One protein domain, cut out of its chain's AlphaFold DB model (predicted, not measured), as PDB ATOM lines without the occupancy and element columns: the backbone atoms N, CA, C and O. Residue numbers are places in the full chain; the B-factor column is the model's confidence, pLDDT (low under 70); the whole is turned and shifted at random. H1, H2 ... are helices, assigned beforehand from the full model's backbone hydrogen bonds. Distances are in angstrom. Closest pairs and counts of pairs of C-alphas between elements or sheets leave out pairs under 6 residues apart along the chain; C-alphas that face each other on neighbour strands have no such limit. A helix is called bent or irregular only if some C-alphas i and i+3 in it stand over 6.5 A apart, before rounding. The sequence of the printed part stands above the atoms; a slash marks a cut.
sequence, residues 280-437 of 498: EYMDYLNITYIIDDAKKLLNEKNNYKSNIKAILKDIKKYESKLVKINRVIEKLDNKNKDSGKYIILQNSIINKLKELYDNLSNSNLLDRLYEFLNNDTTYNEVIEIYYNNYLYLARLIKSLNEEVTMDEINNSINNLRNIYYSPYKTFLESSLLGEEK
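What this domain is: This is residues 280 to 437 of the 498 residues of an uncharacterized protein of Clostridium sp. CAG:609 (UniProt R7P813). A long helical hairpin, H3 and H2, forms an arm that runs out from a small head of five helices, H1, H4, H5, H6 and H7. In the head, H1, H6 and H7 pack on the short H4 and H5 packs on H6, while the arm joins the head loosely, with the last part of H3 coming close to H1, H4 and H5. The printed part has 158 residues with seven named helices, H1 to H7 in chain order, and no named strand; the class is all helix, and the helices that touch are mostly crossed. The whole is loose, with a radius of gyration of the C-alphas of 21.5 A. It spans 71 by 35 by 24 A, and the arm makes much of the length.

How they stand to each other: H3, residues 340 to 372, is the longest helix, and it touches H2, residues 308 to 333, with 26 pairs of C-alphas within 8 A. They form a helical hairpin, running opposite ways at a shallow tilt of 21 degrees; their closest C-alphas are those of Ile 308 and Leu 360, 6.1 A apart. H3 is close to but not clearly touching H1, residues 280 to 303, the closest C-alphas being those of Lys 301 and Tyr 370, 6.3 A apart. It stands likewise to H4, residues 379 to 387, with the C-alphas of Leu 369 and Ile 385 7.1 A apart. It stands so too to H5, residues 390 to 400, with the C-alphas of Leu 365 and Tyr 392 7.8 A apart. H4 is the hub, touching four helices. It touches H1, with residues 290 to 294 of H1 alone, about perpendicular at 82 degrees; the closest C-alphas, of Ile 291 and Tyr 379, are 6.9 A apart. H4 touches H7, residues 426 to 430, where the C-alphas of Asn 380 and Leu 428 are the closest, 5.0 A apart. H4 touches H6, residues 406 to 420, opposite ways at a tilt of 36 degrees, only just steep, with the closest C-alphas, of Tyr 387 and Leu 416, 6.0 A apart. H4 and H5 only just touch, with 3 pairs of C-alphas within 8 A, and only at the corner; the closest are those of Tyr 386 and Leu 393, 6.2 A apart. H5 touches H6, with residues 409 to 413 of H6 alone; the closest C-alphas, of Ala 394 and Ile 409, are 6.0 A apart. H2 is apart from H4, H5, H6 and H7. Every O i to N i+4 pair is within hydrogen-bond range in H2, H3, H4, H5, H6 and H7, and 16 of 20 are in H1.

Where its parts are: H3 is 48.5 A from first to last C-alpha, running from C-alpha 340 at (18.779, 51.075, 22.114) to C-alpha 372 at (-22.889, 26.240, 24.084). H2 is 36.9 A long and H1 34.0 A. H1 begins at C-alpha 280, (-21.301, 8.988, 8.836); it has a kink of 58 degrees near residue 287 and is irregular, with C-alphas 286 and 289 7.8 A apart. H6 is 21.0 A long, H5 15.7 A, H4 12.2 A and H7 6.3 A.

The domain as a whole: The two C-alphas farthest apart, those of Lys 335 and Lys 437, are 71.6 A apart. The printed part has no cut. No link is long: H2 to H3 and H3 to H4 are short, and the other links are tight. The mean pLDDT of the printed part is 92.4, and no printed residue is under 70.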
ATOM      1  N   GLU A 280     -21.157   8.257   7.583       95.75
ATOM      2  CA  GLU A 280     -21.301   8.988   8.836       95.75
ATOM      3  C   GLU A 280     -20.464   8.305   9.935       95.75
ATOM      4  O   GLU A 280     -19.697   8.972  10.614       95.75
ATOM      5  N   TYR A 281     -20.506   6.975  10.086       94.88
ATOM      6  CA  TYR A 281     -19.720   6.281  11.118       94.88
ATOM      7  C   TYR A 281     -18.203   6.471  10.932       94.88
ATOM      8  O   TYR A 281     -17.477   6.681  11.901       94.88
ATOM      9  N   MET A 282     -17.717   6.486   9.689       94.69
ATOM     10  CA  MET A 282     -16.328   6.850   9.385       94.69
ATOM     11  C   MET A 282     -16.029   8.304   9.780       94.69
ATOM     12  O   MET A 282     -14.982   8.580  10.367       94.69
ATOM     13  N   ASP A 283     -16.960   9.228   9.524       95.06
ATOM     14  CA  ASP A 283     -16.847  10.622   9.962       95.06
ATOM     15  C   ASP A 283     -16.774  10.727  11.492       95.06
ATOM     16  O   ASP A 283     -15.972  11.505  12.003       95.06
ATOM     17  N   TYR A 284     -17.528   9.910  12.236       94.19
ATOM     18  CA  TYR A 284     -17.424   9.830  13.697       94.19
ATOM     19  C   TYR A 284     -16.031   9.444  14.166       94.19
ATOM     20  O   TYR A 284     -15.458  10.141  15.004       94.19
ATOM     21  N   LEU A 285     -15.478   8.360  13.615       93.19
ATOM     22  CA  LEU A 285     -14.134   7.902  13.961       93.19
ATOM     23  C   LEU A 285     -13.107   9.020  13.738       93.19
ATOM     24  O   LEU A 285     -12.277   9.281  14.613       93.19
ATOM     25  N   ASN A 286     -13.247   9.751  12.628       92.56
ATOM     26  CA  ASN A 286     -12.394  10.882  12.268       92.56
ATOM     27  C   ASN A 286     -12.506  12.091  13.208       92.56
ATOM     28  O   ASN A 286     -11.626  12.950  13.169       92.56
ATOM     29  N   ILE A 287     -13.548  12.197  14.036       94.19
ATOM     30  CA  ILE A 287     -13.756  13.333  14.951       94.19
ATOM     31  C   ILE A 287     -13.722  12.948  16.431       94.19
ATOM     32  O   ILE A 287     -13.952  13.808  17.278       94.19
ATOM     33  N   THR A 288     -13.438  11.691  16.771       93.62
ATOM     34  CA  THR A 288     -13.386  11.206  18.166       93.62
ATOM     35  C   THR A 288     -12.542  12.110  19.068       93.62
ATOM     36  O   THR A 288     -13.010  12.534  20.121       93.62
ATOM     37  N   TYR A 289     -11.370  12.545  18.597       94.56
ATOM     38  CA  TYR A 289     -10.496  13.470  19.330       94.56
ATOM     39  C   TYR A 289     -11.139  14.832  19.657       94.56
ATOM     40  O   TYR A 289     -10.776  15.465  20.648       94.56
ATOM     41  N   ILE A 290     -12.081  15.308  18.834       95.25
ATOM     42  CA  ILE A 290     -12.843  16.543  19.080       95.25
ATOM     43  C   ILE A 290     -13.894  16.307  20.153       95.25
ATOM     44  O   ILE A 290     -14.064  17.144  21.039       95.25
ATOM     45  N   ILE A 291     -14.595  15.175  20.074       94.69
ATOM     46  CA  ILE A 291     -15.611  14.803  21.058       94.69
ATOM     47  C   ILE A 291     -14.963  14.620  22.435       94.69
ATOM     48  O   ILE A 291     -15.464  15.166  23.418       94.69
ATOM     49  N   ASP A 292     -13.816  13.946  22.502       94.81
ATOM     50  CA  ASP A 292     -13.065  13.742  23.743       94.81
ATOM     51  C   ASP A 292     -12.579  15.064  24.353       94.81
ATOM     52  O   ASP A 292     -12.716  15.291  25.560       94.81
ATOM     53  N   ASP A 293     -12.061  15.976  23.524       94.94
ATOM     54  CA  ASP A 293     -11.661  17.315  23.966       94.94
ATOM     55  C   ASP A 293     -12.866  18.122  24.485       94.94
ATOM     56  O   ASP A 293     -12.793  18.737  25.552       94.94
ATOM     57  N   ALA A 294     -14.012  18.052  23.804       94.06
ATOM     58  CA  ALA A 294     -15.238  18.717  24.240       94.06
ATOM     59  C   ALA A 294     -15.769  18.148  25.567       94.06
ATOM     60  O   ALA A 294     -16.161  18.920  26.447       94.06
ATOM     61  N   LYS A 295     -15.731  16.820  25.755       93.81
ATOM     62  CA  LYS A 295     -16.072  16.163  27.031       93.81
ATOM     63  C   LYS A 295     -15.151  16.632  28.158       93.81
ATOM     64  O   LYS A 295     -15.613  16.947  29.256       93.81
ATOM     65  N   LYS A 296     -13.845  16.734  27.892       93.44
ATOM     66  CA  LYS A 296     -12.872  17.249  28.864       93.44
ATOM     67  C   LYS A 296     -13.184  18.691  29.262       93.44
ATOM     68  O   LYS A 296     -13.240  18.992  30.454       93.44
ATOM     69  N   LEU A 297     -13.436  19.567  28.290       92.25
ATOM     70  CA  LEU A 297     -13.822  20.951  28.562       92.25
ATOM     71  C   LEU A 297     -15.109  21.022  29.385       92.25
ATOM     72  O   LEU A 297     -15.161  21.750  30.374       92.25
ATOM     73  N   LEU A 298     -16.133  20.238  29.036       92.31
ATOM     74  CA  LEU A 298     -17.394  20.201  29.778       92.31
ATOM     75  C   LEU A 298     -17.171  19.911  31.275       92.31
ATOM     76  O   LEU A 298     -17.766  20.582  32.121       92.31
ATOM     77  N   ASN A 299     -16.249  19.003  31.605       91.25
ATOM     78  CA  ASN A 299     -15.872  18.692  32.989       91.25
ATOM     79  C   ASN A 299     -15.140  19.849  33.698       91.25
ATOM     80  O   ASN A 299     -15.272  20.031  34.911       91.25
ATOM     81  N   GLU A 300     -14.383  20.660  32.960       91.69
ATOM     82  CA  GLU A 300     -13.626  21.803  33.485       91.69
ATOM     83  C   GLU A 300     -14.459  23.100  33.575       91.69
ATOM     84  O   GLU A 300     -14.073  24.037  34.284       91.69
ATOM     85  N   LYS A 301     -15.634  23.143  32.929       90.12
ATOM     86  CA  LYS A 301     -16.516  24.319  32.801       90.12
ATOM     87  C   LYS A 301     -16.785  25.046  34.119       90.12
ATOM     88  O   LYS A 301     -16.688  26.270  34.179       90.12
ATOM     89  N   ASN A 302     -17.082  24.315  35.192       87.44
ATOM     90  CA  ASN A 302     -17.428  24.911  36.492       87.44
ATOM     91  C   ASN A 302     -16.252  25.635  37.171       87.44
ATOM     92  O   ASN A 302     -16.465  26.509  38.014       87.44
ATOM     93  N   ASN A 303     -15.014  25.300  36.802       89.38
ATOM     94  CA  ASN A 303     -13.807  25.933  37.335       89.38
ATOM     95  C   ASN A 303     -13.396  27.174  36.533       89.38
ATOM     96  O   ASN A 303     -12.544  27.952  36.975       89.38
ATOM     97  N   TYR A 304     -13.996  27.377  35.361       90.06
ATOM     98  CA  TYR A 304     -13.631  28.447  34.459       90.06
ATOM     99  C   TYR A 304     -14.235  29.794  34.878       90.06
ATOM    100  O   TYR A 304     -15.416  29.917  35.204       90.06
ATOM    101  N   LYS A 305     -13.410  30.846  34.840       88.50
ATOM    102  CA  LYS A 305     -13.837  32.232  35.055       88.50
ATOM    103  C   LYS A 305     -13.295  33.113  33.941       88.50
ATOM    104  O   LYS A 305     -12.083  33.310  33.841       88.50
ATOM    105  N   SER A 306     -14.204  33.699  33.164       88.88
ATOM    106  CA  SER A 306     -13.853  34.650  32.109       88.88
ATOM    107  C   SER A 306     -13.071  35.841  32.665       88.88
ATOM    108  O   SER A 306     -13.456  36.473  33.655       88.88
ATOM    109  N   ASN A 307     -11.972  36.189  31.997       91.19
ATOM    110  CA  ASN A 307     -11.113  37.329  32.323       91.19
ATOM    111  C   ASN A 307     -10.945  38.312  31.144       91.19
ATOM    112  O   ASN A 307     -10.104  39.214  31.202       91.19
ATOM    113  N   ILE A 308     -11.778  38.200  30.099       93.62
ATOM    114  CA  ILE A 308     -11.678  38.972  28.845       93.62
ATOM    115  C   ILE A 308     -11.614  40.484  29.093       93.62
ATOM    116  O   ILE A 308     -10.763  41.181  28.538       93.62
ATOM    117  N   LYS A 309     -12.485  41.018  29.964       95.00
ATOM    118  CA  LYS A 309     -12.529  42.462  30.270       95.00
ATOM    119  C   LYS A 309     -11.206  42.969  30.853       95.00
ATOM    120  O   LYS A 309     -10.783  44.080  30.524       95.00
ATOM    121  N   ALA A 310     -10.560  42.172  31.704       96.12
ATOM    122  CA  ALA A 310      -9.266  42.513  32.288       96.12
ATOM    123  C   ALA A 310      -8.162  42.479  31.222       96.12
ATOM    124  O   ALA A 310      -7.423  43.456  31.089       96.12
ATOM    125  N   ILE A 311      -8.131  41.430  30.393       97.25
ATOM    126  CA  ILE A 311      -7.164  41.298  29.293       97.25
ATOM    127  C   ILE A 311      -7.274  42.481  28.320       97.25
ATOM    128  O   ILE A 311      -6.272  43.124  28.015       97.25
ATOM    129  N   LEU A 312      -8.486  42.843  27.886       97.25
ATOM    130  CA  LEU A 312      -8.712  43.981  26.985       97.25
ATOM    131  C   LEU A 312      -8.246  45.315  27.586       97.25
ATOM    132  O   LEU A 312      -7.726  46.176  26.870       97.25
ATOM    133  N   LYS A 313      -8.427  45.510  28.899       97.62
ATOM    134  CA  LYS A 313      -7.938  46.704  29.604       97.62
ATOM    135  C   LYS A 313      -6.410  46.762  29.588       97.62
ATOM    136  O   LYS A 313      -5.847  47.833  29.343       97.62
ATOM    137  N   ASP A 314      -5.749  45.631  29.816       97.94
ATOM    138  CA  ASP A 314      -4.292  45.553  29.783       97.94
ATOM    139  C   ASP A 314      -3.731  45.725  28.369       97.94
ATOM    140  O   ASP A 314      -2.785  46.495  28.201       97.94
ATOM    141  N   ILE A 315      -4.358  45.147  27.339       98.31
ATOM    142  CA  ILE A 315      -3.981  45.387  25.933       98.31
ATOM    143  C   ILE A 315      -3.981  46.890  25.638       98.31
ATOM    144  O   ILE A 315      -2.947  47.445  25.265       98.31
ATOM    145  N   LYS A 316      -5.087  47.595  25.922       97.31
ATOM    146  CA  LYS A 316      -5.187  49.054  25.708       97.31
ATOM    147  C   LYS A 316      -4.095  49.833  26.447       97.31
ATOM    148  O   LYS A 316      -3.534  50.797  25.916       97.31
ATOM    149  N   LYS A 317      -3.777  49.425  27.680       98.00
ATOM    150  CA  LYS A 317      -2.717  50.028  28.501       98.00
ATOM    151  C   LYS A 317      -1.338  49.835  27.867       98.00
ATOM    152  O   LYS A 317      -0.571  50.799  27.807       98.00
ATOM    153  N   TYR A 318      -1.004  48.628  27.418       98.19
ATOM    154  CA  TYR A 318       0.301  48.327  26.827       98.19
ATOM    155  C   TYR A 318       0.455  48.908  25.415       98.19
ATOM    156  O   TYR A 318       1.506  49.473  25.125       98.19
ATOM    157  N   GLU A 319      -0.595  48.927  24.593       97.38
ATOM    158  CA  GLU A 319      -0.581  49.625  23.297       97.38
ATOM    159  C   GLU A 319      -0.366  51.134  23.458       97.38
ATOM    160  O   GLU A 319       0.438  51.743  22.753       97.38
ATOM    161  N   SER A 320      -1.014  51.749  24.451       96.69
ATOM    162  CA  SER A 320      -0.805  53.169  24.755       96.69
ATOM    163  C   SER A 320       0.637  53.464  25.186       96.69
ATOM    164  O   SER A 320       1.175  54.531  24.878       96.69
ATOM    165  N   LYS A 321       1.282  52.534  25.905       97.31
ATOM    166  CA  LYS A 321       2.711  52.634  26.248       97.31
ATOM    167  C   LYS A 321       3.591  52.474  25.008       97.31
ATOM    168  O   LYS A 321       4.528  53.255  24.853       97.31
ATOM    169  N   LEU A 322       3.263  51.529  24.127       97.06
ATOM    170  CA  LEU A 322       3.987  51.273  22.882       97.06
ATOM    171  C   LEU A 322       4.034  52.525  21.996       97.06
ATOM    172  O   LEU A 322       5.112  52.965  21.610       97.06
ATOM    173  N   VAL A 323       2.888  53.184  21.783       95.31
ATOM    174  CA  VAL A 323       2.809  54.437  21.008       95.31
ATOM    175  C   VAL A 323       3.706  55.530  21.600       95.31
ATOM    176  O   VAL A 323       4.377  56.256  20.864       95.31
ATOM    177  N   LYS A 324       3.743  55.666  22.932       96.06
ATOM    178  CA  LYS A 324       4.601  56.656  23.601       96.06
ATOM    179  C   LYS A 324       6.082  56.358  23.381       96.06
ATOM    180  O   LYS A 324       6.835  57.285  23.098       96.06
ATOM    181  N   ILE A 325       6.489  55.096  23.497       95.81
ATOM    182  CA  ILE A 325       7.881  54.674  23.294       95.81
ATOM    183  C   ILE A 325       8.306  54.857  21.841       95.81
ATOM    184  O   ILE A 325       9.371  55.418  21.602       95.81
ATOM    185  N   ASN A 326       7.449  54.517  20.880       94.06
ATOM    186  CA  ASN A 326       7.759  54.681  19.459       94.06
ATOM    187  C   ASN A 326       8.008  56.147  19.094       94.06
ATOM    188  O   ASN A 326       8.990  56.451  18.425       94.06
ATOM    189  N   ARG A 327       7.224  57.081  19.648       93.56
ATOM    190  CA  ARG A 327       7.478  58.526  19.489       93.56
ATOM    191  C   ARG A 327       8.813  58.978  20.087       93.56
ATOM    192  O   ARG A 327       9.377  59.966  19.626       93.56
ATOM    193  N   VAL A 328       9.289  58.331  21.152       94.50
ATOM    194  CA  VAL A 328      10.600  58.641  21.748       94.50
ATOM    195  C   VAL A 328      11.722  58.111  20.860       94.50
ATOM    196  O   VAL A 328      12.650  58.863  20.576       94.50
ATOM    197  N   ILE A 329      11.600  56.871  20.382       92.69
ATOM    198  CA  ILE A 329      12.550  56.246  19.452       92.69
ATOM    199  C   ILE A 329      12.691  57.102  18.188       92.69
ATOM    200  O   ILE A 329      13.791  57.551  17.886       92.69
ATOM    201  N   GLU A 330      11.579  57.448  17.531       90.44
ATOM    202  CA  GLU A 330      11.577  58.301  16.332       90.44
ATOM    203  C   GLU A 330      12.295  59.641  16.564       90.44
ATOM    204  O   GLU A 330      13.078  60.093  15.732       90.44
ATOM    205  N   LYS A 331      12.073  60.286  17.718       92.50
ATOM    206  CA  LYS A 331      12.733  61.556  18.059       92.50
ATOM    207  C   LYS A 331      14.238  61.420  18.291       92.50
ATOM    208  O   LYS A 331      14.956  62.388  18.047       92.50
ATOM    209  N   LEU A 332      14.696  60.296  18.843       91.31
ATOM    210  CA  LEU A 332      16.117  60.039  19.088       91.31
ATOM    211  C   LEU A 332      16.834  59.702  17.786       91.31
ATOM    212  O   LEU A 332      17.863  60.311  17.496       91.31
ATOM    213  N   ASP A 333      16.235  58.839  16.971       87.00
ATOM    214  CA  ASP A 333      16.785  58.436  15.679       87.00
ATOM    215  C   ASP A 333      16.901  59.633  14.728       87.00
ATOM    216  O   ASP A 333      17.955  59.843  14.137       87.00
ATOM    217  N   ASN A 334      15.886  60.506  14.672       87.88
ATOM    218  CA  ASN A 334      15.940  61.748  13.884       87.88
ATOM    219  C   ASN A 334      17.046  62.718  14.340       87.88
ATOM    220  O   ASN A 334      17.388  63.652  13.620       87.88
ATOM    221  N   LYS A 335      17.581  62.539  15.552       91.00
ATOM    222  CA  LYS A 335      18.705  63.314  16.100       91.00
ATOM    223  C   LYS A 335      20.022  62.536  16.066       91.00
ATOM    224  O   LYS A 335      20.977  62.989  16.692       91.00
ATOM    225  N   ASN A 336      20.065  61.380  15.396       87.19
ATOM    226  CA  ASN A 336      21.196  60.451  15.386       87.19
ATOM    227  C   ASN A 336      21.685  60.095  16.805       87.19
ATOM    228  O   ASN A 336      22.886  60.035  17.065       87.19
ATOM    229  N   LYS A 337      20.751  59.919  17.750       88.94
ATOM    230  CA  LYS A 337      21.037  59.524  19.137       88.94
ATOM    231  C   LYS A 337      20.707  58.055  19.364       88.94
ATOM    232  O   LYS A 337      19.781  57.532  18.755       88.94
ATOM    233  N   ASP A 338      21.415  57.435  20.306       87.31
ATOM    234  CA  ASP A 338      21.157  56.052  20.706       87.31
ATOM    235  C   ASP A 338      19.736  55.879  21.274       87.31
ATOM    236  O   ASP A 338      19.342  56.517  22.257       87.31
ATOM    237  N   SER A 339      18.966  55.003  20.631       88.44
ATOM    238  CA  SER A 339      17.612  54.605  21.009       88.44
ATOM    239  C   SER A 339      17.549  53.182  21.587       88.44
ATOM    240  O   SER A 339      16.467  52.738  21.978       88.44
ATOM    241  N   GLY A 340      18.686  52.489  21.736       87.44
ATOM    242  CA  GLY A 340      18.779  51.075  22.114       87.44
ATOM    243  C   GLY A 340      18.021  50.712  23.393       87.44
ATOM    244  O   GLY A 340      17.236  49.763  23.408       87.44
ATOM    245  N   LYS A 341      18.140  51.524  24.455       91.88
ATOM    246  CA  LYS A 341      17.379  51.322  25.707       91.88
ATOM    247  C   LYS A 341      15.860  51.316  25.484       91.88
ATOM    248  O   LYS A 341      15.138  50.558  26.132       91.88
ATOM    249  N   TYR A 342      15.363  52.175  24.596       92.56
ATOM    250  CA  TYR A 342      13.936  52.270  24.294       92.56
ATOM    251  C   TYR A 342      13.471  51.148  23.365       92.56
ATOM    252  O   TYR A 342      12.345  50.689  23.526       92.56
ATOM    253  N   ILE A 343      14.337  50.663  22.471       90.31
ATOM    254  CA  ILE A 343      14.080  49.475  21.641       90.31
ATOM    255  C   ILE A 343      13.930  48.225  22.525       90.31
ATOM    256  O   ILE A 343      12.971  47.476  22.374       90.31
ATOM    257  N   ILE A 344      14.795  48.037  23.528       91.06
ATOM    258  CA  ILE A 344      14.658  46.925  24.490       91.06
ATOM    259  C   ILE A 344      13.309  47.002  25.226       91.06
ATOM    260  O   ILE A 344      12.605  46.000  25.378       91.06
ATOM    261  N   LEU A 345      12.914  48.205  25.657       93.69
ATOM    262  CA  LEU A 345      11.627  48.420  26.319       93.69
ATOM    263  C   LEU A 345      10.435  48.176  25.374       93.69
ATOM    264  O   LEU A 345       9.422  47.623  25.805       93.69
ATOM    265  N   GLN A 346      10.554  48.568  24.104       94.62
ATOM    266  CA  GLN A 346       9.572  48.284  23.058       94.62
ATOM    267  C   GLN A 346       9.368  46.772  22.909       94.62
ATOM    268  O   GLN A 346       8.232  46.312  23.006       94.62
ATOM    269  N   ASN A 347      10.451  46.001  22.780       93.19
ATOM    270  CA  ASN A 347      10.395  44.543  22.630       93.19
ATOM    271  C   ASN A 347       9.734  43.871  23.845       93.19
ATOM    272  O   ASN A 347       8.878  43.004  23.689       93.19
ATOM    273  N   SER A 348      10.042  44.326  25.066       95.44
ATOM    274  CA  SER A 348       9.378  43.835  26.284       95.44
ATOM    275  C   SER A 348       7.860  44.071  26.268       95.44
ATOM    276  O   SER A 348       7.083  43.192  26.647       95.44
ATOM    277  N   ILE A 349       7.415  45.239  25.793       97.12
ATOM    278  CA  ILE A 349       5.984  45.550  25.659       97.12
ATOM    279  C   ILE A 349       5.327  44.695  24.580       97.12
ATOM    280  O   ILE A 349       4.210  44.228  24.789       97.12
ATOM    281  N   ILE A 350       6.003  44.486  23.453       96.50
ATOM    282  CA  ILE A 350       5.508  43.671  22.340       96.50
ATOM    283  C   ILE A 350       5.337  42.212  22.770       96.50
ATOM    284  O   ILE A 350       4.262  41.651  22.563       96.50
ATOM    285  N   ASN A 351       6.315  41.638  23.475       95.94
ATOM    286  CA  ASN A 351       6.192  40.296  24.051       95.94
ATOM    287  C   ASN A 351       5.012  40.208  25.022       95.94
ATOM    288  O   ASN A 351       4.230  39.260  24.964       95.94
ATOM    289  N   LYS A 352       4.809  41.238  25.856       97.75
ATOM    290  CA  LYS A 352       3.652  41.248  26.753       97.75
ATOM    291  C   LYS A 352       2.322  41.346  26.005       97.75
ATOM    292  O   LYS A 352       1.349  40.717  26.408       97.75
ATOM    293  N   LEU A 353       2.266  42.130  24.928       98.06
ATOM    294  CA  LEU A 353       1.088  42.204  24.064       98.06
ATOM    295  C   LEU A 353       0.808  40.853  23.404       98.06
ATOM    296  O   LEU A 353      -0.350  40.454  23.383       98.06
ATOM    297  N   LYS A 354       1.834  40.131  22.941       96.56
ATOM    298  CA  LYS A 354       1.687  38.783  22.375       96.56
ATOM    299  C   LYS A 354       0.993  37.830  23.345       96.56
ATOM    300  O   LYS A 354      -0.067  37.309  23.016       96.56
ATOM    301  N   GLU A 355       1.503  37.722  24.574       96.56
ATOM    302  CA  GLU A 355       0.867  36.922  25.631       96.56
ATOM    303  C   GLU A 355      -0.590  37.336  25.880       96.56
ATOM    304  O   GLU A 355      -1.476  36.494  26.014       96.56
ATOM    305  N   LEU A 356      -0.864  38.643  25.954       97.69
ATOM    306  CA  LEU A 356      -2.215  39.150  26.197       97.69
ATOM    307  C   LEU A 356      -3.174  38.819  25.048       97.69
ATOM    308  O   LEU A 356      -4.319  38.462  25.306       97.69
ATOM    309  N   TYR A 357      -2.727  38.926  23.797       95.81
ATOM    310  CA  TYR A 357      -3.530  38.591  22.624       95.81
ATOM    311  C   TYR A 357      -3.795  37.084  22.503       95.81
ATOM    312  O   TYR A 357      -4.903  36.688  22.131       95.81
ATOM    313  N   ASP A 358      -2.821  36.244  22.848       91.50
ATOM    314  CA  ASP A 358      -3.000  34.791  22.874       91.50
ATOM    315  C   ASP A 358      -3.978  34.377  23.980       91.50
ATOM    316  O   ASP A 358      -4.915  33.617  23.723       91.50
ATOM    317  N   ASN A 359      -3.846  34.971  25.170       92.69
ATOM    318  CA  ASN A 359      -4.795  34.782  26.267       92.69
ATOM    319  C   ASN A 359      -6.197  35.280  25.904       92.69
ATOM    320  O   ASN A 359      -7.176  34.608  26.212       92.69
ATOM    321  N   LEU A 360      -6.317  36.427  25.224       93.19
ATOM    322  CA  LEU A 360      -7.607  36.938  24.759       93.19
ATOM    323  C   LEU A 360      -8.281  35.950  23.804       93.19
ATOM    324  O   LEU A 360      -9.477  35.705  23.926       93.19
ATOM    325  N   SER A 361      -7.514  35.392  22.865       87.50
ATOM    326  CA  SER A 361      -8.019  34.426  21.886       87.50
ATOM    327  C   SER A 361      -8.517  33.152  22.577       87.50
ATOM    328  O   SER A 361      -9.618  32.696  22.282       87.50
ATOM    329  N   ASN A 362      -7.759  32.639  23.555       87.12
ATOM    330  CA  ASN A 362      -8.156  31.483  24.366       87.12
ATOM    331  C   ASN A 362      -9.414  31.763  25.190       87.12
ATOM    332  O   ASN A 362     -10.352  30.975  25.154       87.12
ATOM    333  N   SER A 363      -9.463  32.889  25.908       89.88
ATOM    334  CA  SER A 363     -10.619  33.218  26.743       89.88
ATOM    335  C   SER A 363     -11.876  33.475  25.911       89.88
ATOM    336  O   SER A 363     -12.935  32.985  26.271       89.88
ATOM    337  N   ASN A 364     -11.776  34.175  24.774       87.56
ATOM    338  CA  ASN A 364     -12.915  34.369  23.865       87.56
ATOM    339  C   ASN A 364     -13.480  33.036  23.361       87.56
ATOM    340  O   ASN A 364     -14.685  32.897  23.177       87.56
ATOM    341  N   LEU A 365     -12.606  32.073  23.080       82.44
ATOM    342  CA  LEU A 365     -13.024  30.752  22.650       82.44
ATOM    343  C   LEU A 365     -13.683  29.975  23.794       82.44
ATOM    344  O   LEU A 365     -14.769  29.451  23.589       82.44
ATOM    345  N   LEU A 366     -13.048  29.903  24.966       88.25
ATOM    346  CA  LEU A 366     -13.593  29.171  26.110       88.25
ATOM    347  C   LEU A 366     -14.935  29.752  26.562       88.25
ATOM    348  O   LEU A 366     -15.847  28.980  26.826       88.25
ATOM    349  N   ASP A 367     -15.096  31.080  26.570       88.62
ATOM    350  CA  ASP A 367     -16.393  31.724  26.825       88.62
ATOM    351  C   ASP A 367     -17.465  31.217  25.848       88.62
ATOM    352  O   ASP A 367     -18.546  30.836  26.286       88.62
ATOM    353  N   ARG A 368     -17.157  31.146  24.542       84.50
ATOM    354  CA  ARG A 368     -18.085  30.614  23.528       84.50
ATOM    355  C   ARG A 368     -18.360  29.128  23.732       84.50
ATOM    356  O   ARG A 368     -19.514  28.726  23.762       84.50
ATOM    357  N   LEU A 369     -17.320  28.310  23.886       85.56
ATOM    358  CA  LEU A 369     -17.464  26.871  24.114       85.56
ATOM    359  C   LEU A 369     -18.340  26.619  25.341       85.56
ATOM    360  O   LEU A 369     -19.303  25.876  25.254       85.56
ATOM    361  N   TYR A 370     -18.095  27.297  26.460       89.75
ATOM    362  CA  TYR A 370     -18.899  27.132  27.668       89.75
ATOM    363  C   TYR A 370     -20.292  27.758  27.595       89.75
ATOM    364  O   TYR A 370     -21.162  27.360  28.370       89.75
ATOM    365  N   GLU A 371     -20.547  28.692  26.684       87.81
ATOM    366  CA  GLU A 371     -21.906  29.158  26.401       87.81
ATOM    367  C   GLU A 371     -22.749  28.047  25.760       87.81
ATOM    368  O   GLU A 371     -23.898  27.855  26.156       87.81
ATOM    369  N   PHE A 372     -22.165  27.267  24.842       84.75
ATOM    370  CA  PHE A 372     -22.889  26.240  24.084       84.75
ATOM    371  C   PHE A 372     -22.811  24.833  24.694       84.75
ATOM    372  O   PHE A 372     -23.822  24.137  24.726       84.75
ATOM    373  N   LEU A 373     -21.650  24.419  25.214       90.69
ATOM    374  CA  LEU A 373     -21.411  23.067  25.725       90.69
ATOM    375  C   LEU A 373     -22.172  22.813  27.029       90.69
ATOM    376  O   LEU A 373     -21.939  23.461  28.055       90.69
ATOM    377  N   ASN A 374     -23.050  21.828  27.002       92.75
ATOM    378  CA  ASN A 374     -23.777  21.278  28.132       92.75
ATOM    379  C   ASN A 374     -24.023  19.776  27.886       92.75
ATOM    380  O   ASN A 374     -23.605  19.236  26.863       92.75
ATOM    381  N   ASN A 375     -24.665  19.089  28.832       93.44
ATOM    382  CA  ASN A 375     -24.901  17.647  28.707       93.44
ATOM    383  C   ASN A 375     -25.791  17.291  27.506       93.44
ATOM    384  O   ASN A 375     -25.619  16.213  26.946       93.44
ATOM    385  N   ASP A 376     -26.679  18.200  27.099       95.06
ATOM    386  CA  ASP A 376     -27.625  18.028  25.993       95.06
ATOM    387  C   ASP A 376     -27.063  18.543  24.655       95.06
ATOM    388  O   ASP A 376     -27.765  18.542  23.646       95.06
ATOM    389  N   THR A 377     -25.805  18.999  24.616       94.81
ATOM    390  CA  THR A 377     -25.157  19.393  23.360       94.81
ATOM    391  C   THR A 377     -24.902  18.164  22.502       94.81
ATOM    392  O   THR A 377     -24.266  17.210  22.946       94.81
ATOM    393  N   THR A 378     -25.359  18.201  21.257       95.19
ATOM    394  CA  THR A 378     -25.157  17.117  20.292       95.19
ATOM    395  C   THR A 378     -23.729  17.100  19.749       95.19
ATOM    396  O   THR A 378     -23.057  18.133  19.684       95.19
ATOM    397  N   TYR A 379     -23.259  15.946  19.274       95.12
ATOM    398  CA  TYR A 379     -21.961  15.860  18.591       95.12
ATOM    399  C   TYR A 379     -21.896  16.789  17.370       95.12
ATOM    400  O   TYR A 379     -20.877  17.434  17.141       95.12
ATOM    401  N   ASN A 380     -22.995  16.946  16.628       94.25
ATOM    402  CA  ASN A 380     -23.069  17.880  15.507       94.25
ATOM    403  C   ASN A 380     -22.854  19.351  15.923       94.25
ATOM    404  O   ASN A 380     -22.164  20.093  15.221       94.25
ATOM    405  N   GLU A 381     -23.401  19.781  17.062       93.06
ATOM    406  CA  GLU A 381     -23.161  21.128  17.600       93.06
ATOM    407  C   GLU A 381     -21.709  21.310  18.057       93.06
ATOM    408  O   GLU A 381     -21.128  22.374  17.837       93.06
ATOM    409  N   VAL A 382     -21.085  20.270  18.623       93.38
ATOM    410  CA  VAL A 382     -19.645  20.292  18.934       93.38
ATOM    411  C   VAL A 382     -18.829  20.525  17.660       93.38
ATOM    412  O   VAL A 382     -17.980  21.420  17.638       93.38
ATOM    413  N   ILE A 383     -19.116  19.793  16.577       93.69
ATOM    414  CA  ILE A 383     -18.436  19.982  15.285       93.69
ATOM    415  C   ILE A 383     -18.613  21.419  14.791       93.69
ATOM    416  O   ILE A 383     -17.623  22.030  14.389       93.69
ATOM    417  N   GLU A 384     -19.830  21.982  14.854       91.88
ATOM    418  CA  GLU A 384     -20.084  23.371  14.444       91.88
ATOM    419  C   GLU A 384     -19.137  24.337  15.153       91.88
ATOM    420  O   GLU A 384     -18.513  25.183  14.509       91.88
ATOM    421  N   ILE A 385     -19.029  24.219  16.481       89.38
ATOM    422  CA  ILE A 385     -18.204  25.126  17.275       89.38
ATOM    423  C   ILE A 385     -16.730  24.960  16.896       89.38
ATOM    424  O   ILE A 385     -16.045  25.958  16.684       89.38
ATOM    425  N   TYR A 386     -16.227  23.732  16.772       91.25
ATOM    426  CA  TYR A 386     -14.807  23.486  16.499       91.25
ATOM    427  C   TYR A 386     -14.411  23.902  15.082       91.25
ATOM    428  O   TYR A 386     -13.416  24.608  14.903       91.25
ATOM    429  N   TYR A 387     -15.214  23.530  14.082       90.06
ATOM    430  CA  TYR A 387     -15.003  23.905  12.683       90.06
ATOM    431  C   TYR A 387     -14.943  25.430  12.507       90.06
ATOM    432  O   TYR A 387     -14.084  25.950  11.793       90.06
ATOM    433  N   ASN A 388     -15.804  26.163  13.215       88.62
ATOM    434  CA  ASN A 388     -15.872  27.621  13.148       88.62
ATOM    435  C   ASN A 388     -14.719  28.353  13.854       88.62
ATOM    436  O   ASN A 388     -14.698  29.584  13.838       88.62
ATOM    437  N   ASN A 389     -13.779  27.636  14.478       87.44
ATOM    438  CA  ASN A 389     -12.682  28.203  15.257       87.44
ATOM    439  C   ASN A 389     -11.321  27.664  14.788       87.44
ATOM    440  O   ASN A 389     -10.705  26.824  15.452       87.44
ATOM    441  N   TYR A 390     -10.806  28.209  13.675       90.38
ATOM    442  CA  TYR A 390      -9.574  27.744  13.019       90.38
ATOM    443  C   TYR A 390      -8.394  27.627  13.990       90.38
ATOM    444  O   TYR A 390      -7.723  26.599  14.057       90.38
ATOM    445  N   LEU A 391      -8.142  28.686  14.767       88.31
ATOM    446  CA  LEU A 391      -7.004  28.757  15.689       88.31
ATOM    447  C   LEU A 391      -7.033  27.664  16.755       88.31
ATOM    448  O   LEU A 391      -5.977  27.181  17.164       88.31
ATOM    449  N   TYR A 392      -8.224  27.316  17.236       87.75
ATOM    450  CA  TYR A 392      -8.362  26.296  18.261       87.75
ATOM    451  C   TYR A 392      -8.107  24.918  17.688       87.75
ATOM    452  O   TYR A 392      -7.246  24.193  18.176       87.75
ATOM    453  N   LEU A 393      -8.794  24.608  16.596       90.75
ATOM    454  CA  LEU A 393      -8.683  23.328  15.928       90.75
ATOM    455  C   LEU A 393      -7.250  23.077  15.436       90.75
ATOM    456  O   LEU A 393      -6.698  22.007  15.667       90.75
ATOM    457  N   ALA A 394      -6.582  24.097  14.892       91.88
ATOM    458  CA  ALA A 394      -5.169  24.020  14.527       91.88
ATOM    459  C   ALA A 394      -4.246  23.726  15.724       91.88
ATOM    460  O   ALA A 394      -3.210  23.085  15.556       91.88
ATOM    461  N   ARG A 395      -4.582  24.201  16.932       89.62
ATOM    462  CA  ARG A 395      -3.829  23.894  18.160       89.62
ATOM    463  C   ARG A 395      -4.129  22.494  18.675       89.62
ATOM    464  O   ARG A 395      -3.191  21.813  19.067       89.62
ATOM    465  N   LEU A 396      -5.391  22.072  18.638       92.38
ATOM    466  CA  LEU A 396      -5.796  20.723  19.021       92.38
ATOM    467  C   LEU A 396      -5.109  19.682  18.131       92.38
ATOM    468  O   LEU A 396      -4.431  18.802  18.646       92.38
ATOM    469  N   ILE A 397      -5.159  19.847  16.808       93.50
ATOM    470  CA  ILE A 397      -4.482  18.948  15.860       93.50
ATOM    471  C   ILE A 397      -2.969  18.905  16.135       93.50
ATOM    472  O   ILE A 397      -2.384  17.829  16.214       93.50
ATOM    473  N   LYS A 398      -2.335  20.061  16.376       91.81
ATOM    474  CA  LYS A 398      -0.908  20.122  16.744       91.81
ATOM    475  C   LYS A 398      -0.578  19.464  18.078       91.81
ATOM    476  O   LYS A 398       0.542  19.007  18.249       91.81
ATOM    477  N   SER A 399      -1.518  19.439  19.020       92.75
ATOM    478  CA  SER A 399      -1.322  18.746  20.296       92.75
ATOM    479  C   SER A 399      -1.349  17.223  20.151       92.75
ATOM    480  O   SER A 399      -0.788  16.530  20.993       92.75
ATOM    481  N   LEU A 400      -1.963  16.713  19.076       92.56
ATOM    482  CA  LEU A 400      -1.974  15.289  18.730       92.56
ATOM    483  C   LEU A 400      -0.738  14.895  17.913       92.56
ATOM    484  O   LEU A 400      -0.198  13.809  18.099       92.56
ATOM    485  N   ASN A 401      -0.286  15.776  17.017       91.62
ATOM    486  CA  ASN A 401       0.923  15.590  16.221       91.62
ATOM    487  C   ASN A 401       1.644  16.933  16.017       91.62
ATOM    488  O   ASN A 401       1.191  17.777  15.241       91.62
ATOM    489  N   GLU A 402       2.788  17.127  16.677       89.31
ATOM    490  CA  GLU A 402       3.556  18.377  16.588       89.31
ATOM    491  C   GLU A 402       4.161  18.625  15.195       89.31
ATOM    492  O   GLU A 402       4.397  19.781  14.822       89.31
ATOM    493  N   GLU A 403       4.390  17.564  14.413       90.00
ATOM    494  CA  GLU A 403       4.995  17.627  13.077       90.00
ATOM    495  C   GLU A 403       3.982  17.926  11.965       90.00
ATOM    496  O   GLU A 403       4.382  18.149  10.821       90.00
ATOM    497  N   VAL A 404       2.689  17.994  12.299       91.31
ATOM    498  CA  VAL A 404       1.618  18.247  11.332       91.31
ATOM    499  C   VAL A 404       1.864  19.537  10.539       91.31
ATOM    500  O   VAL A 404       2.130  20.628  11.069       91.31
ATOM    501  N   THR A 405       1.766  19.407   9.225       90.12
ATOM    502  CA  THR A 405       1.913  20.501   8.276       90.12
ATOM    503  C   THR A 405       0.671  21.388   8.262       90.12
ATOM    504  O   THR A 405      -0.410  21.051   8.749       90.12
ATOM    505  N   MET A 406       0.817  22.581   7.692       87.19
ATOM    506  CA  MET A 406      -0.303  23.510   7.571       87.19
ATOM    507  C   MET A 406      -1.352  23.044   6.559       87.19
ATOM    508  O   MET A 406      -2.538  23.305   6.768       87.19
ATOM    509  N   ASP A 407      -0.938  22.315   5.523       90.00
ATOM    510  CA  ASP A 407      -1.848  21.717   4.548       90.00
ATOM    511  C   ASP A 407      -2.666  20.585   5.168       90.00
ATOM    512  O   ASP A 407      -3.878  20.543   4.977       90.00
ATOM    513  N   GLU A 408      -2.054  19.739   6.000       91.88
ATOM    514  CA  GLU A 408      -2.777  18.713   6.762       91.88
ATOM    515  C   GLU A 408      -3.808  19.331   7.710       91.88
ATOM    516  O   GLU A 408      -4.959  18.903   7.709       91.88
ATOM    517  N   ILE A 409      -3.455  20.399   8.438       92.25
ATOM    518  CA  ILE A 409      -4.420  21.134   9.276       92.25
ATOM    519  C   ILE A 409      -5.585  21.662   8.434       92.25
ATOM    520  O   ILE A 409      -6.746  21.526   8.822       92.25
ATOM    521  N   ASN A 410      -5.299  22.273   7.282       91.62
ATOM    522  CA  ASN A 410      -6.342  22.791   6.398       91.62
ATOM    523  C   ASN A 410      -7.239  21.670   5.862       91.62
ATOM    524  O   ASN A 410      -8.453  21.856   5.786       91.62
ATOM    525  N   ASN A 411      -6.663  20.517   5.526       93.06
ATOM    526  CA  ASN A 411      -7.403  19.344   5.077       93.06
ATOM    527  C   ASN A 411      -8.308  18.808   6.188       93.06
ATOM    528  O   ASN A 411      -9.490  18.597   5.937       93.06
ATOM    529  N   SER A 412      -7.826  18.693   7.430       91.94
ATOM    530  CA  SER A 412      -8.662  18.311   8.576       91.94
ATOM    531  C   SER A 412      -9.824  19.285   8.798       91.94
ATOM    532  O   SER A 412     -10.952  18.860   9.033       91.94
ATOM    533  N   ILE A 413      -9.583  20.593   8.672       91.56
ATOM    534  CA  ILE A 413     -10.622  21.627   8.818       91.56
ATOM    535  C   ILE A 413     -11.647  21.551   7.681       91.56
ATOM    536  O   ILE A 413     -12.848  21.671   7.923       91.56
ATOM    537  N   ASN A 414     -11.196  21.330   6.446       92.00
ATOM    538  CA  ASN A 414     -12.081  21.131   5.301       92.00
ATOM    539  C   ASN A 414     -12.894  19.838   5.434       92.00
ATOM    540  O   ASN A 414     -14.076  19.831   5.104       92.00
ATOM    541  N   ASN A 415     -12.305  18.770   5.969       93.38
ATOM    542  CA  ASN A 415     -13.028  17.537   6.258       93.38
ATOM    543  C   ASN A 415     -14.120  17.795   7.299       93.38
ATOM    544  O   ASN A 415     -15.273  17.470   7.053       93.38
ATOM    545  N   LEU A 416     -13.813  18.495   8.395       94.38
ATOM    546  CA  LEU A 416     -14.813  18.871   9.403       94.38
ATOM    547  C   LEU A 416     -15.925  19.760   8.848       94.38
ATOM    548  O   LEU A 416     -17.086  19.581   9.208       94.38
ATOM    549  N   ARG A 417     -15.594  20.676   7.928       92.44
ATOM    550  CA  ARG A 417     -16.589  21.446   7.170       92.44
ATOM    551  C   ARG A 417     -17.546  20.518   6.426       92.44
ATOM    552  O   ARG A 417     -18.756  20.725   6.479       92.44
ATOM    553  N   ASN A 418     -17.003  19.534   5.716       93.25
ATOM    554  CA  ASN A 418     -17.786  18.595   4.916       93.25
ATOM    555  C   ASN A 418     -18.662  17.706   5.804       93.25
ATOM    556  O   ASN A 418     -19.823  17.506   5.474       93.25
ATOM    557  N   ILE A 419     -18.145  17.266   6.956       95.44
ATOM    558  CA  ILE A 419     -18.914  16.523   7.959       95.44
ATOM    559  C   ILE A 419     -20.060  17.394   8.486       95.44
ATOM    560  O   ILE A 419     -21.214  16.984   8.443       95.44
ATOM    561  N   TYR A 420     -19.783  18.632   8.913       93.50
ATOM    562  CA  TYR A 420     -20.812  19.534   9.438       93.50
ATOM    563  C   TYR A 420     -21.915  19.841   8.416       93.50
ATOM    564  O   TYR A 420     -23.095  19.874   8.766       93.50
ATOM    565  N   TYR A 421     -21.561  20.037   7.146       92.50
ATOM    566  CA  TYR A 421     -22.528  20.274   6.073       92.50
ATOM    567  C   TYR A 421     -22.998  18.987   5.375       92.50
ATOM    568  O   TYR A 421     -23.683  19.070   4.355       92.50
ATOM    569  N   SER A 422     -22.678  17.802   5.897       94.31
ATOM    570  CA  SER A 422     -23.258  16.559   5.393       94.31
ATOM    571  C   SER A 422     -24.763  16.546   5.692       94.31
ATOM    572  O   SER A 422     -25.172  16.918   6.800       94.31
ATOM    573  N   PRO A 423     -25.622  16.139   4.742       94.88
ATOM    574  CA  PRO A 423     -27.035  15.933   5.028       94.88
ATOM    575  C   PRO A 423     -27.295  14.595   5.740       94.88
ATOM    576  O   PRO A 423     -28.368  14.416   6.310       94.88
ATOM    577  N   TYR A 424     -26.329  13.672   5.739       95.12
ATOM    578  CA  TYR A 424     -26.457  12.336   6.322       95.12
ATOM    579  C   TYR A 424     -25.841  12.319   7.719       95.12
ATOM    580  O   TYR A 424     -24.664  12.009   7.867       95.12
ATOM    581  N   LYS A 425     -26.619  12.731   8.726       93.38
ATOM    582  CA  LYS A 425     -26.149  12.901  10.111       93.38
ATOM    583  C   LYS A 425     -27.158  12.390  11.138       93.38
ATOM    584  O   LYS A 425     -27.764  13.169  11.864       93.38
ATOM    585  N   THR A 426     -27.385  11.087  11.174       90.44
ATOM    586  CA  THR A 426     -28.326  10.478  12.114       90.44
ATOM    587  C   THR A 426     -27.760  10.445  13.529       90.44
ATOM    588  O   THR A 426     -28.362  10.986  14.456       90.44
ATOM    589  N   PHE A 427     -26.597   9.822  13.725       88.62
ATOM    590  CA  PHE A 427     -26.060   9.664  15.071       88.62
ATOM    591  C   PHE A 427     -25.397  10.958  15.553       88.62
ATOM    592  O   PHE A 427     -25.510  11.271  16.733       88.62
ATOM    593  N   LEU A 428     -24.780  11.750  14.668       94.56
ATOM    594  CA  LEU A 428     -24.170  13.028  15.051       94.56
ATOM    595  C   LEU A 428     -25.202  14.018  15.600       94.56
ATOM    596  O   LEU A 428     -24.889  14.785  16.507       94.56
ATOM    597  N   GLU A 429     -26.429  13.999  15.072       94.06
ATOM    598  CA  GLU A 429     -27.529  14.847  15.551       94.06
ATOM    599  C   GLU A 429     -28.254  14.252  16.771       94.06
ATOM    600  O   GLU A 429     -28.906  14.990  17.503       94.06
ATOM    601  N   SER A 430     -28.131  12.942  17.023       92.06
ATOM    602  CA  SER A 430     -28.823  12.258  18.131       92.06
ATOM    603  C   SER A 430     -27.965  11.979  19.377       92.06
ATOM    604  O   SER A 430     -28.512  11.756  20.457       92.06
ATOM    605  N   SER A 431     -26.636  11.957  19.243       94.38
ATOM    606  CA  SER A 431     -25.703  11.646  20.332       94.38
ATOM    607  C   SER A 431     -25.384  12.888  21.149       94.38
ATOM    608  O   SER A 431     -24.925  13.890  20.597       94.38
ATOM    609  N   LEU A 432     -25.600  12.803  22.462       94.94
ATOM    610  CA  LEU A 432     -25.395  13.902  23.401       94.94
ATOM    611  C   LEU A 432     -24.035  13.797  24.099       94.94
ATOM    612  O   LEU A 432     -23.575  12.709  24.438       94.94
ATOM    613  N   LEU A 433     -23.411  14.943  24.369       93.44
ATOM    614  CA  LEU A 433     -22.082  15.028  24.971       93.44
ATOM    615  C   LEU A 433     -22.027  14.467  26.398       93.44
ATOM    616  O   LEU A 433     -20.998  13.924  26.801       93.44
ATOM    617  N   GLY A 434     -23.119  14.599  27.156       90.62
ATOM    618  CA  GLY A 434     -23.229  14.093  28.524       90.62
ATOM    619  C   GLY A 434     -23.558  12.601  28.628       90.62
ATOM    620  O   GLY A 434     -23.578  12.069  29.738       90.62
ATOM    621  N   GLU A 435     -23.838  11.925  27.513       90.00
ATOM    622  CA  GLU A 435     -24.148  10.498  27.498       90.00
ATOM    623  C   GLU A 435     -22.899   9.661  27.197       90.00
ATOM    624  O   GLU A 435     -22.168   9.891  26.233       90.00
ATOM    625  N   GLU A 436     -22.683   8.617  27.995       85.75
ATOM    626  CA  GLU A 436     -21.709   7.571  27.679       85.75
ATOM    627  C   GLU A 436     -22.404   6.487  26.850       85.75
ATOM    628  O   GLU A 436     -22.945   5.515  27.379       85.75
ATOM    629  N   LYS A 437     -22.444   6.703  25.531       85.06
ATOM    630  CA  LYS A 437     -22.950   5.740  24.549       85.06
ATOM    631  C   LYS A 437     -21.794   5.109  23.788       85.06
ATOM    632  O   LYS A 437     -20.974   5.811  23.200       85.06
TER     633      LYS A 437